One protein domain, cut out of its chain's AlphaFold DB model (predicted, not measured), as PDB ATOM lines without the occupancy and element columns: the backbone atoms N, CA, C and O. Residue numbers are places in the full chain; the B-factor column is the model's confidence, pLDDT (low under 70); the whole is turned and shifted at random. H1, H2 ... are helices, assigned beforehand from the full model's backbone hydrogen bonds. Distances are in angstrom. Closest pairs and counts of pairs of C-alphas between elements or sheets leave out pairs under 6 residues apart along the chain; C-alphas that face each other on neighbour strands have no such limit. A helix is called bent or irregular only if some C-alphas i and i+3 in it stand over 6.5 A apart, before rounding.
ATOM      1  N   SER A   4     -15.717  46.253 -29.553       80.94
ATOM      2  CA  SER A   4     -16.837  46.276 -28.610       80.94
ATOM      3  C   SER A   4     -16.378  46.619 -27.194       80.94
ATOM      4  O   SER A   4     -16.981  47.484 -26.561       80.94
ATOM      5  N   ASN A   5     -15.295  45.990 -26.720       84.38
ATOM      6  CA  ASN A   5     -14.741  46.241 -25.384       84.38
ATOM      7  C   ASN A   5     -14.233  47.682 -25.267       84.38
ATOM      8  O   ASN A   5     -14.480  48.338 -24.259       84.38
ATOM      9  N   LEU A   6     -13.635  48.212 -26.338       86.12
ATOM     10  CA  LEU A   6     -13.186  49.603 -26.398       86.12
ATOM     11  C   LEU A   6     -14.342  50.596 -26.226       86.12
ATOM     12  O   LEU A   6     -14.273  51.450 -25.347       86.12
ATOM     13  N   SER A   7     -15.451  50.418 -26.956       89.31
ATOM     14  CA  SER A   7     -16.605  51.324 -26.809       89.31
ATOM     15  C   SER A   7     -17.296  51.204 -25.442       89.31
ATOM     16  O   SER A   7     -17.906  52.158 -24.960       89.31
ATOM     17  N   HIS A   8     -17.225  50.035 -24.796       91.88
ATOM     18  CA  HIS A   8     -17.749  49.869 -23.441       91.88
ATOM     19  C   HIS A   8     -16.882  50.596 -22.412       91.88
ATOM     20  O   HIS A   8     -17.429  51.303 -21.569       91.88
ATOM     21  N   LEU A   9     -15.554  50.486 -22.508       91.88
ATOM     22  CA  LEU A   9     -14.641  51.210 -21.623       91.88
ATOM     23  C   LEU A   9     -14.739  52.728 -21.809       91.88
ATOM     24  O   LEU A   9     -14.715  53.449 -20.816       91.88
ATOM     25  N   GLU A  10     -14.940  53.213 -23.036       92.75
ATOM     26  CA  GLU A  10     -15.207  54.636 -23.306       92.75
ATOM     27  C   GLU A  10     -16.468  55.121 -22.575       92.75
ATOM     28  O   GLU A  10     -16.423  56.126 -21.870       92.75
ATOM     29  N   LYS A  11     -17.570  54.360 -22.636       94.88
ATOM     30  CA  LYS A  11     -18.807  54.691 -21.904       94.88
ATOM     31  C   LYS A  11     -18.610  54.704 -20.389       94.88
ATOM     32  O   LYS A  11     -19.178  55.553 -19.706       94.88
ATOM     33  N   VAL A  12     -17.834  53.762 -19.854       94.06
ATOM     34  CA  VAL A  12     -17.530  53.701 -18.415       94.06
ATOM     35  C   VAL A  12     -16.648  54.881 -18.005       94.06
ATOM     36  O   VAL A  12     -16.929  55.527 -16.997       94.06
ATOM     37  N   SER A  13     -15.639  55.219 -18.810       93.31
ATOM     38  CA  SER A  13     -14.793  56.399 -18.619       93.31
ATOM     39  C   SER A  13     -15.623  57.688 -18.604       93.31
ATOM     40  O   SER A  13     -15.477  58.513 -17.700       93.31
ATOM     41  N   ASP A  14     -16.551  57.847 -19.550       95.81
ATOM     42  CA  ASP A  14     -17.461  58.995 -19.597       95.81
ATOM     43  C   ASP A  14     -18.397  59.046 -18.381       95.81
ATOM     44  O   ASP A  14     -18.676  60.127 -17.855       95.81
ATOM     45  N   ALA A  15     -18.864  57.896 -17.890       95.62
ATOM     46  CA  ALA A  15     -19.674  57.831 -16.679       95.62
ATOM     47  C   ALA A  15     -18.878  58.268 -15.437       95.62
ATOM     48  O   ALA A  15     -19.375  59.079 -14.659       95.62
ATOM     49  N   ILE A  16     -17.631  57.805 -15.282       94.81
ATOM     50  CA  ILE A  16     -16.741  58.192 -14.171       94.81
ATOM     51  C   ILE A  16     -16.453  59.691 -14.204       94.81
ATOM     52  O   ILE A  16     -16.517  60.359 -13.170       94.81
ATOM     53  N   LYS A  17     -16.183  60.245 -15.392       93.81
ATOM     54  CA  LYS A  17     -15.929  61.678 -15.573       93.81
ATOM     55  C   LYS A  17     -17.079  62.546 -15.060       93.81
ATOM     56  O   LYS A  17     -16.828  63.600 -14.477       93.81
ATOM     57  N   ASN A  18     -18.317  62.106 -15.277       95.19
ATOM     58  CA  ASN A  18     -19.525  62.839 -14.903       95.19
ATOM     59  C   ASN A  18     -20.077  62.454 -13.518       95.19
ATOM     60  O   ASN A  18     -21.044  63.062 -13.058       95.19
ATOM     61  N   ALA A  19     -19.494  61.456 -12.852       94.00
ATOM     62  CA  ALA A  19     -19.948  61.000 -11.549       94.00
ATOM     63  C   ALA A  19     -19.567  61.991 -10.436       94.00
ATOM     64  O   ALA A  19     -18.496  62.606 -10.453       94.00
ATOM     65  N   GLN A  20     -20.431  62.104  -9.422       95.50
ATOM     66  CA  GLN A  20     -20.131  62.822  -8.180       95.50
ATOM     67  C   GLN A  20     -19.254  61.962  -7.265       95.50
ATOM     68  O   GLN A  20     -19.694  61.469  -6.234       95.50
ATOM     69  N   LEU A  21     -18.013  61.770  -7.695       94.12
ATOM     70  CA  LEU A  21     -16.954  61.095  -6.957       94.12
ATOM     71  C   LEU A  21     -15.873  62.113  -6.592       94.12
ATOM     72  O   LEU A  21     -15.679  63.107  -7.304       94.12
ATOM     73  N   SER A  22     -15.155  61.850  -5.508       96.44
ATOM     74  CA  SER A  22     -13.911  62.551  -5.201       96.44
ATOM     75  C   SER A  22     -12.845  62.271  -6.267       96.44
ATOM     76  O   SER A  22     -12.929  61.309  -7.035       96.44
ATOM     77  N   GLU A  23     -11.824  63.122  -6.334       94.31
ATOM     78  CA  GLU A  23     -10.739  62.945  -7.307       94.31
ATOM     79  C   GLU A  23      -9.920  61.672  -7.044       94.31
ATOM     80  O   GLU A  23      -9.478  61.025  -7.995       94.31
ATOM     81  N   ASP A  24      -9.801  61.253  -5.782       96.44
ATOM     82  CA  ASP A  24      -9.145  59.995  -5.416       96.44
ATOM     83  C   ASP A  24      -9.943  58.783  -5.923       96.44
ATOM     84  O   ASP A  24      -9.382  57.902  -6.575       96.44
ATOM     85  N   GLU A  25     -11.266  58.773  -5.732       95.81
ATOM     86  CA  GLU A  25     -12.149  57.707  -6.234       95.81
ATOM     87  C   GLU A  25     -12.144  57.627  -7.767       95.81
ATOM     88  O   GLU A  25     -12.109  56.536  -8.341       95.81
ATOM     89  N   LYS A  26     -12.128  58.774  -8.461       95.81
ATOM     90  CA  LYS A  26     -11.990  58.798  -9.926       95.81
ATOM     91  C   LYS A  26     -10.637  58.247 -10.365       95.81
ATOM     92  O   LYS A  26     -10.579  57.477 -11.319       95.81
ATOM     93  N   SER A  27      -9.560  58.625  -9.678       96.38
ATOM     94  CA  SER A  27      -8.205  58.138  -9.957       96.38
ATOM     95  C   SER A  27      -8.115  56.616  -9.822       96.38
ATOM     96  O   SER A  27      -7.585  55.946 -10.710       96.38
ATOM     97  N   GLU A  28      -8.692  56.045  -8.764       97.19
ATOM     98  CA  GLU A  28      -8.781  54.590  -8.594       97.19
ATOM     99  C   GLU A  28      -9.616  53.923  -9.690       97.19
ATOM    100  O   GLU A  28      -9.197  52.912 -10.259       97.19
ATOM    101  N   ALA A  29     -10.754  54.515 -10.057       95.94
ATOM    102  CA  ALA A  29     -11.594  53.988 -11.126       95.94
ATOM    103  C   ALA A  29     -10.867  53.977 -12.487       95.94
ATOM    104  O   ALA A  29     -10.951  52.993 -13.226       95.94
ATOM    105  N   TYR A  30     -10.091  55.018 -12.808       95.94
ATOM    106  CA  TYR A  30      -9.279  55.050 -14.029       95.94
ATOM    107  C   TYR A  30      -8.136  54.035 -14.013       95.94
ATOM    108  O   TYR A  30      -7.878  53.409 -15.041       95.94
ATOM    109  N   LYS A  31      -7.486  53.805 -12.863       97.12
ATOM    110  CA  LYS A  31      -6.511  52.708 -12.732       97.12
ATOM    111  C   LYS A  31      -7.157  51.367 -13.055       97.12
ATOM    112  O   LYS A  31      -6.554  50.559 -13.756       97.12
ATOM    113  N   LYS A  32      -8.402  51.154 -12.617       96.12
ATOM    114  CA  LYS A  32      -9.112  49.907 -12.905       96.12
ATOM    115  C   LYS A  32      -9.438  49.733 -14.390       96.12
ATOM    116  O   LYS A  32      -9.328  48.625 -14.907       96.12
ATOM    117  N   ILE A  33      -9.781  50.818 -15.086       94.75
ATOM    118  CA  ILE A  33      -9.948  50.802 -16.548       94.75
ATOM    119  C   ILE A  33      -8.644  50.397 -17.244       94.75
ATOM    120  O   ILE A  33      -8.678  49.587 -18.170       94.75
ATOM    121  N   GLU A  34      -7.504  50.931 -16.800       93.38
ATOM    122  CA  GLU A  34      -6.200  50.572 -17.367       93.38
ATOM    123  C   GLU A  34      -5.860  49.096 -17.118       93.38
ATOM    124  O   GLU A  34      -5.403  48.410 -18.029       93.38
ATOM    125  N   GLU A  35      -6.146  48.565 -15.925       95.94
ATOM    126  CA  GLU A  35      -5.986  47.133 -15.640       95.94
ATOM    127  C   GLU A  35      -6.791  46.268 -16.617       95.94
ATOM    128  O   GLU A  35      -6.232  45.364 -17.239       95.94
ATOM    129  N   TRP A  36      -8.071  46.585 -16.833       94.44
ATOM    130  CA  TRP A  36      -8.914  45.859 -17.790       94.44
ATOM    131  C   TRP A  36      -8.380  45.923 -19.222       94.44
ATOM    132  O   TRP A  36      -8.474  44.948 -19.968       94.44
ATOM    133  N   TYR A  37      -7.788  47.052 -19.610       91.69
ATOM    134  CA  TYR A  37      -7.159  47.205 -20.916       91.69
ATOM    135  C   TYR A  37      -5.957  46.263 -21.092       91.69
ATOM    136  O   TYR A  37      -5.787  45.646 -22.150       91.69
ATOM    137  N   GLN A  38      -5.130  46.125 -20.054       93.50
ATOM    138  CA  GLN A  38      -3.987  45.212 -20.065       93.50
ATOM    139  C   GLN A  38      -4.422  43.744 -20.015       93.50
ATOM    140  O   GLN A  38      -3.865  42.923 -20.747       93.50
ATOM    141  N   GLU A  39      -5.436  43.416 -19.213       92.94
ATOM    142  CA  GLU A  39      -6.010  42.069 -19.134       92.94
ATOM    143  C   GLU A  39      -6.536  41.608 -20.496       92.94
ATOM    144  O   GLU A  39      -6.169  40.533 -20.969       92.94
ATOM    145  N   ASP A  40      -7.331  42.438 -21.172       92.06
ATOM    146  CA  ASP A  40      -7.894  42.106 -22.480       92.06
ATOM    147  C   ASP A  40      -6.797  41.892 -23.543       92.06
ATOM    148  O   ASP A  40      -6.824  40.904 -24.284       92.06
ATOM    149  N   ARG A  41      -5.761  42.744 -23.566       90.25
ATOM    150  CA  ARG A  41      -4.582  42.532 -24.428       90.25
ATOM    151  C   ARG A  41      -3.864  41.218 -24.118       90.25
ATOM    152  O   ARG A  41      -3.454  40.517 -25.044       90.25
ATOM    153  N   GLY A  42      -3.698  40.895 -22.837       92.31
ATOM    154  CA  GLY A  42      -3.083  39.645 -22.393       92.31
ATOM    155  C   GLY A  42      -3.886  38.419 -22.828       92.31
ATOM    156  O   GLY A  42      -3.308  37.445 -23.314       92.31
ATOM    157  N   MET A  43      -5.214  38.486 -22.730       92.75
ATOM    158  CA  MET A  43      -6.115  37.406 -23.136       92.75
ATOM    159  C   MET A  43      -6.114  37.178 -24.650       92.75
ATOM    160  O   MET A  43      -6.050  36.027 -25.083       92.75
ATOM    161  N   ASP A  44      -6.105  38.242 -25.457       91.56
ATOM    162  CA  ASP A  44      -5.979  38.131 -26.919       91.56
ATOM    163  C   ASP A  44      -4.652  37.463 -27.324       91.56
ATOM    164  O   ASP A  44      -4.612  36.600 -28.212       91.56
ATOM    165  N   LEU A  45      -3.554  37.831 -26.654       93.62
ATOM    166  CA  LEU A  45      -2.247  37.218 -26.885       93.62
ATOM    167  C   LEU A  45      -2.256  35.732 -26.508       93.62
ATOM    168  O   LEU A  45      -1.781  34.901 -27.288       93.62
ATOM    169  N   LEU A  46      -2.821  35.390 -25.348       95.06
ATOM    170  CA  LEU A  46      -2.943  34.009 -24.888       95.06
ATOM    171  C   LEU A  46      -3.764  33.165 -25.871       95.06
ATOM    172  O   LEU A  46      -3.315  32.093 -26.276       95.06
ATOM    173  N   ALA A  47      -4.924  33.661 -26.307       94.88
ATOM    174  CA  ALA A  47      -5.768  32.981 -27.287       94.88
ATOM    175  C   ALA A  47      -5.011  32.728 -28.601       94.88
ATOM    176  O   ALA A  47      -5.029  31.617 -29.130       94.88
ATOM    177  N   THR A  48      -4.271  33.730 -29.083       95.62
ATOM    178  CA  THR A  48      -3.438  33.608 -30.289       95.62
ATOM    179  C   THR A  48      -2.369  32.526 -30.132       95.62
ATOM    180  O   THR A  48      -2.164  31.706 -31.029       95.62
ATOM    181  N   GLN A  49      -1.686  32.488 -28.987       96.69
ATOM    182  CA  GLN A  49      -0.673  31.468 -28.721       96.69
ATOM    183  C   GLN A  49      -1.274  30.064 -28.627       96.69
ATOM    184  O   GLN A  49      -0.697  29.128 -29.180       96.69
ATOM    185  N   LEU A  50      -2.438  29.921 -27.994       96.94
ATOM    186  CA  LEU A  50      -3.149  28.645 -27.909       96.94
ATOM    187  C   LEU A  50      -3.556  28.129 -29.290       96.94
ATOM    188  O   LEU A  50      -3.306  26.963 -29.578       96.94
ATOM    189  N   ILE A  51      -4.086  28.991 -30.166       96.81
ATOM    190  CA  ILE A  51      -4.416  28.634 -31.558       96.81
ATOM    191  C   ILE A  51      -3.162  28.175 -32.315       96.81
ATOM    192  O   ILE A  51      -3.174  27.168 -33.021       96.81
ATOM    193  N   ASN A  52      -2.046  28.887 -32.148       96.75
ATOM    194  CA  ASN A  52      -0.791  28.525 -32.807       96.75
ATOM    195  C   ASN A  52      -0.243  27.175 -32.328       96.75
ATOM    196  O   ASN A  52       0.356  26.438 -33.110       96.75
ATOM    197  N   ILE A  53      -0.412  26.855 -31.044       96.69
ATOM    198  CA  ILE A  53      -0.016  25.563 -30.480       96.69
ATOM    199  C   ILE A  53      -0.969  24.467 -30.960       96.69
ATOM    200  O   ILE A  53      -0.502  23.421 -31.409       96.69
ATOM    201  N   SER A  54      -2.283  24.705 -30.930       95.25
ATOM    202  CA  SER A  54      -3.271  23.716 -31.363       95.25
ATOM    203  C   SER A  54      -3.076  23.346 -32.830       95.25
ATOM    204  O   SER A  54      -3.071  22.163 -33.145       95.25
ATOM    205  N   ALA A  55      -2.789  24.316 -33.703       95.75
ATOM    206  CA  ALA A  55      -2.511  24.069 -35.119       95.75
ATOM    207  C   ALA A  55      -1.278  23.174 -35.357       95.75
ATOM    208  O   ALA A  55      -1.207  22.473 -36.363       95.75
ATOM    209  N   LYS A  56      -0.302  23.173 -34.438       96.12
ATOM    210  CA  LYS A  56       0.880  22.293 -34.508       96.12
ATOM    211  C   LYS A  56       0.604  20.890 -33.978       96.12
ATOM    212  O   LYS A  56       1.259  19.945 -34.403       96.12
ATOM    213  N   ILE A  57      -0.324  20.766 -33.034       96.81
ATOM    214  CA  ILE A  57      -0.668  19.501 -32.380       96.81
ATOM    215  C   ILE A  57      -1.748  18.749 -33.170       96.81
ATOM    216  O   ILE A  57      -1.721  17.522 -33.212       96.81
ATOM    217  N   GLU A  58      -2.661  19.456 -33.837       96.88
ATOM    218  CA  GLU A  58      -3.770  18.874 -34.601       96.88
ATOM    219  C   GLU A  58      -3.330  17.791 -35.609       96.88
ATOM    220  O   GLU A  58      -3.950  16.727 -35.613       96.88
ATOM    221  N   PRO A  59      -2.256  17.965 -36.412       96.94
ATOM    222  CA  PRO A  59      -1.794  16.916 -37.320       96.94
ATOM    223  C   PRO A  59      -1.340  15.656 -36.578       96.94
ATOM    224  O   PRO A  59      -1.689  14.555 -36.983       96.94
ATOM    225  N   ILE A  60      -0.634  15.822 -35.454       96.81
ATOM    226  CA  ILE A  60      -0.151  14.706 -34.633       96.81
ATOM    227  C   ILE A  60      -1.339  13.923 -34.079       96.81
ATOM    228  O   ILE A  60      -1.355  12.701 -34.164       96.81
ATOM    229  N   LEU A  61      -2.352  14.620 -33.550       97.00
ATOM    230  CA  LEU A  61      -3.553  13.982 -33.008       97.00
ATOM    231  C   LEU A  61      -4.333  13.209 -34.081       97.00
ATOM    232  O   LEU A  61      -4.822  12.119 -33.784       97.00
ATOM    233  N   LYS A  62      -4.395  13.729 -35.315       97.38
ATOM    234  CA  LYS A  62      -4.977  13.018 -36.467       97.38
ATOM    235  C   LYS A  62      -4.166  11.782 -36.849       97.38
ATOM    236  O   LYS A  62      -4.742  10.723 -37.074       97.38
ATOM    237  N   GLU A  63      -2.839  11.892 -36.895       97.50
ATOM    238  CA  GLU A  63      -1.947  10.776 -37.235       97.50
ATOM    239  C   GLU A  63      -2.089   9.594 -36.267       97.50
ATOM    240  O   GLU A  63      -2.024   8.441 -36.692       97.50
ATOM    241  N   ILE A  64      -2.330   9.864 -34.980       97.75
ATOM    242  CA  ILE A  64      -2.526   8.826 -33.955       97.75
ATOM    243  C   ILE A  64      -4.000   8.447 -33.729       97.75
ATOM    244  O   ILE A  64      -4.290   7.654 -32.833       97.75
ATOM    245  N   GLY A  65      -4.927   8.988 -34.527       96.75
ATOM    246  CA  GLY A  65      -6.352   8.637 -34.504       96.75
ATOM    247  C   GLY A  65      -7.120   9.104 -33.264       96.75
ATOM    248  O   GLY A  65      -8.109   8.476 -32.892       96.75
TER     249      GLY A  65
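This is residues 4 to 65 of the 67 residues of an uncharacterized protein of Sulfurospirillum sp (UniProt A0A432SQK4). A very long helix, H2, makes the length of a rod, and a much shorter helix, H1, folds back beside its first part as a helical hairpin. The rest of H2, residues 41 to 63, sticks out alone with the last two printed residues, and it has a kink of 33 degrees near residue 56. The printed part has 62 residues with two named helices, H1 then H2, and no named strand; the class is all helix. It is extended, with a radius of gyration of the C-alphas of 19.6 A and spans of 62 by 19 by 13 A.

H2, residues 23 to 63, touches H1, residues 4 to 18, with its residues 26 to 33 alone. The closest C-alphas are those of Ile 16 and Lys 26, 6.4 A apart. The two run opposite ways at a shallow tilt of 9 degrees. In H1 every O i to N i+4 pair is within hydrogen-bond range; in H2, 34 of 37 are.

H2 is 60.8 A from C-alpha 23 at (-10.739, 62.945, -7.307) to C-alpha 63 at (-1.947, 10.776, -37.235). It is irregular, but only just: C-alphas 56 and 59 are 6.6 A apart. H1 is 21.7 A long and begins at C-alpha 4, (-16.837, 46.276, -28.610).

The C-alphas farthest apart, those of Gln 20 and Ile 64, are 62.4 A from each other. The link from H1 to H2 is tight, with 4 residues. The printed part has no cut, and no printed residue has a pLDDT under 70.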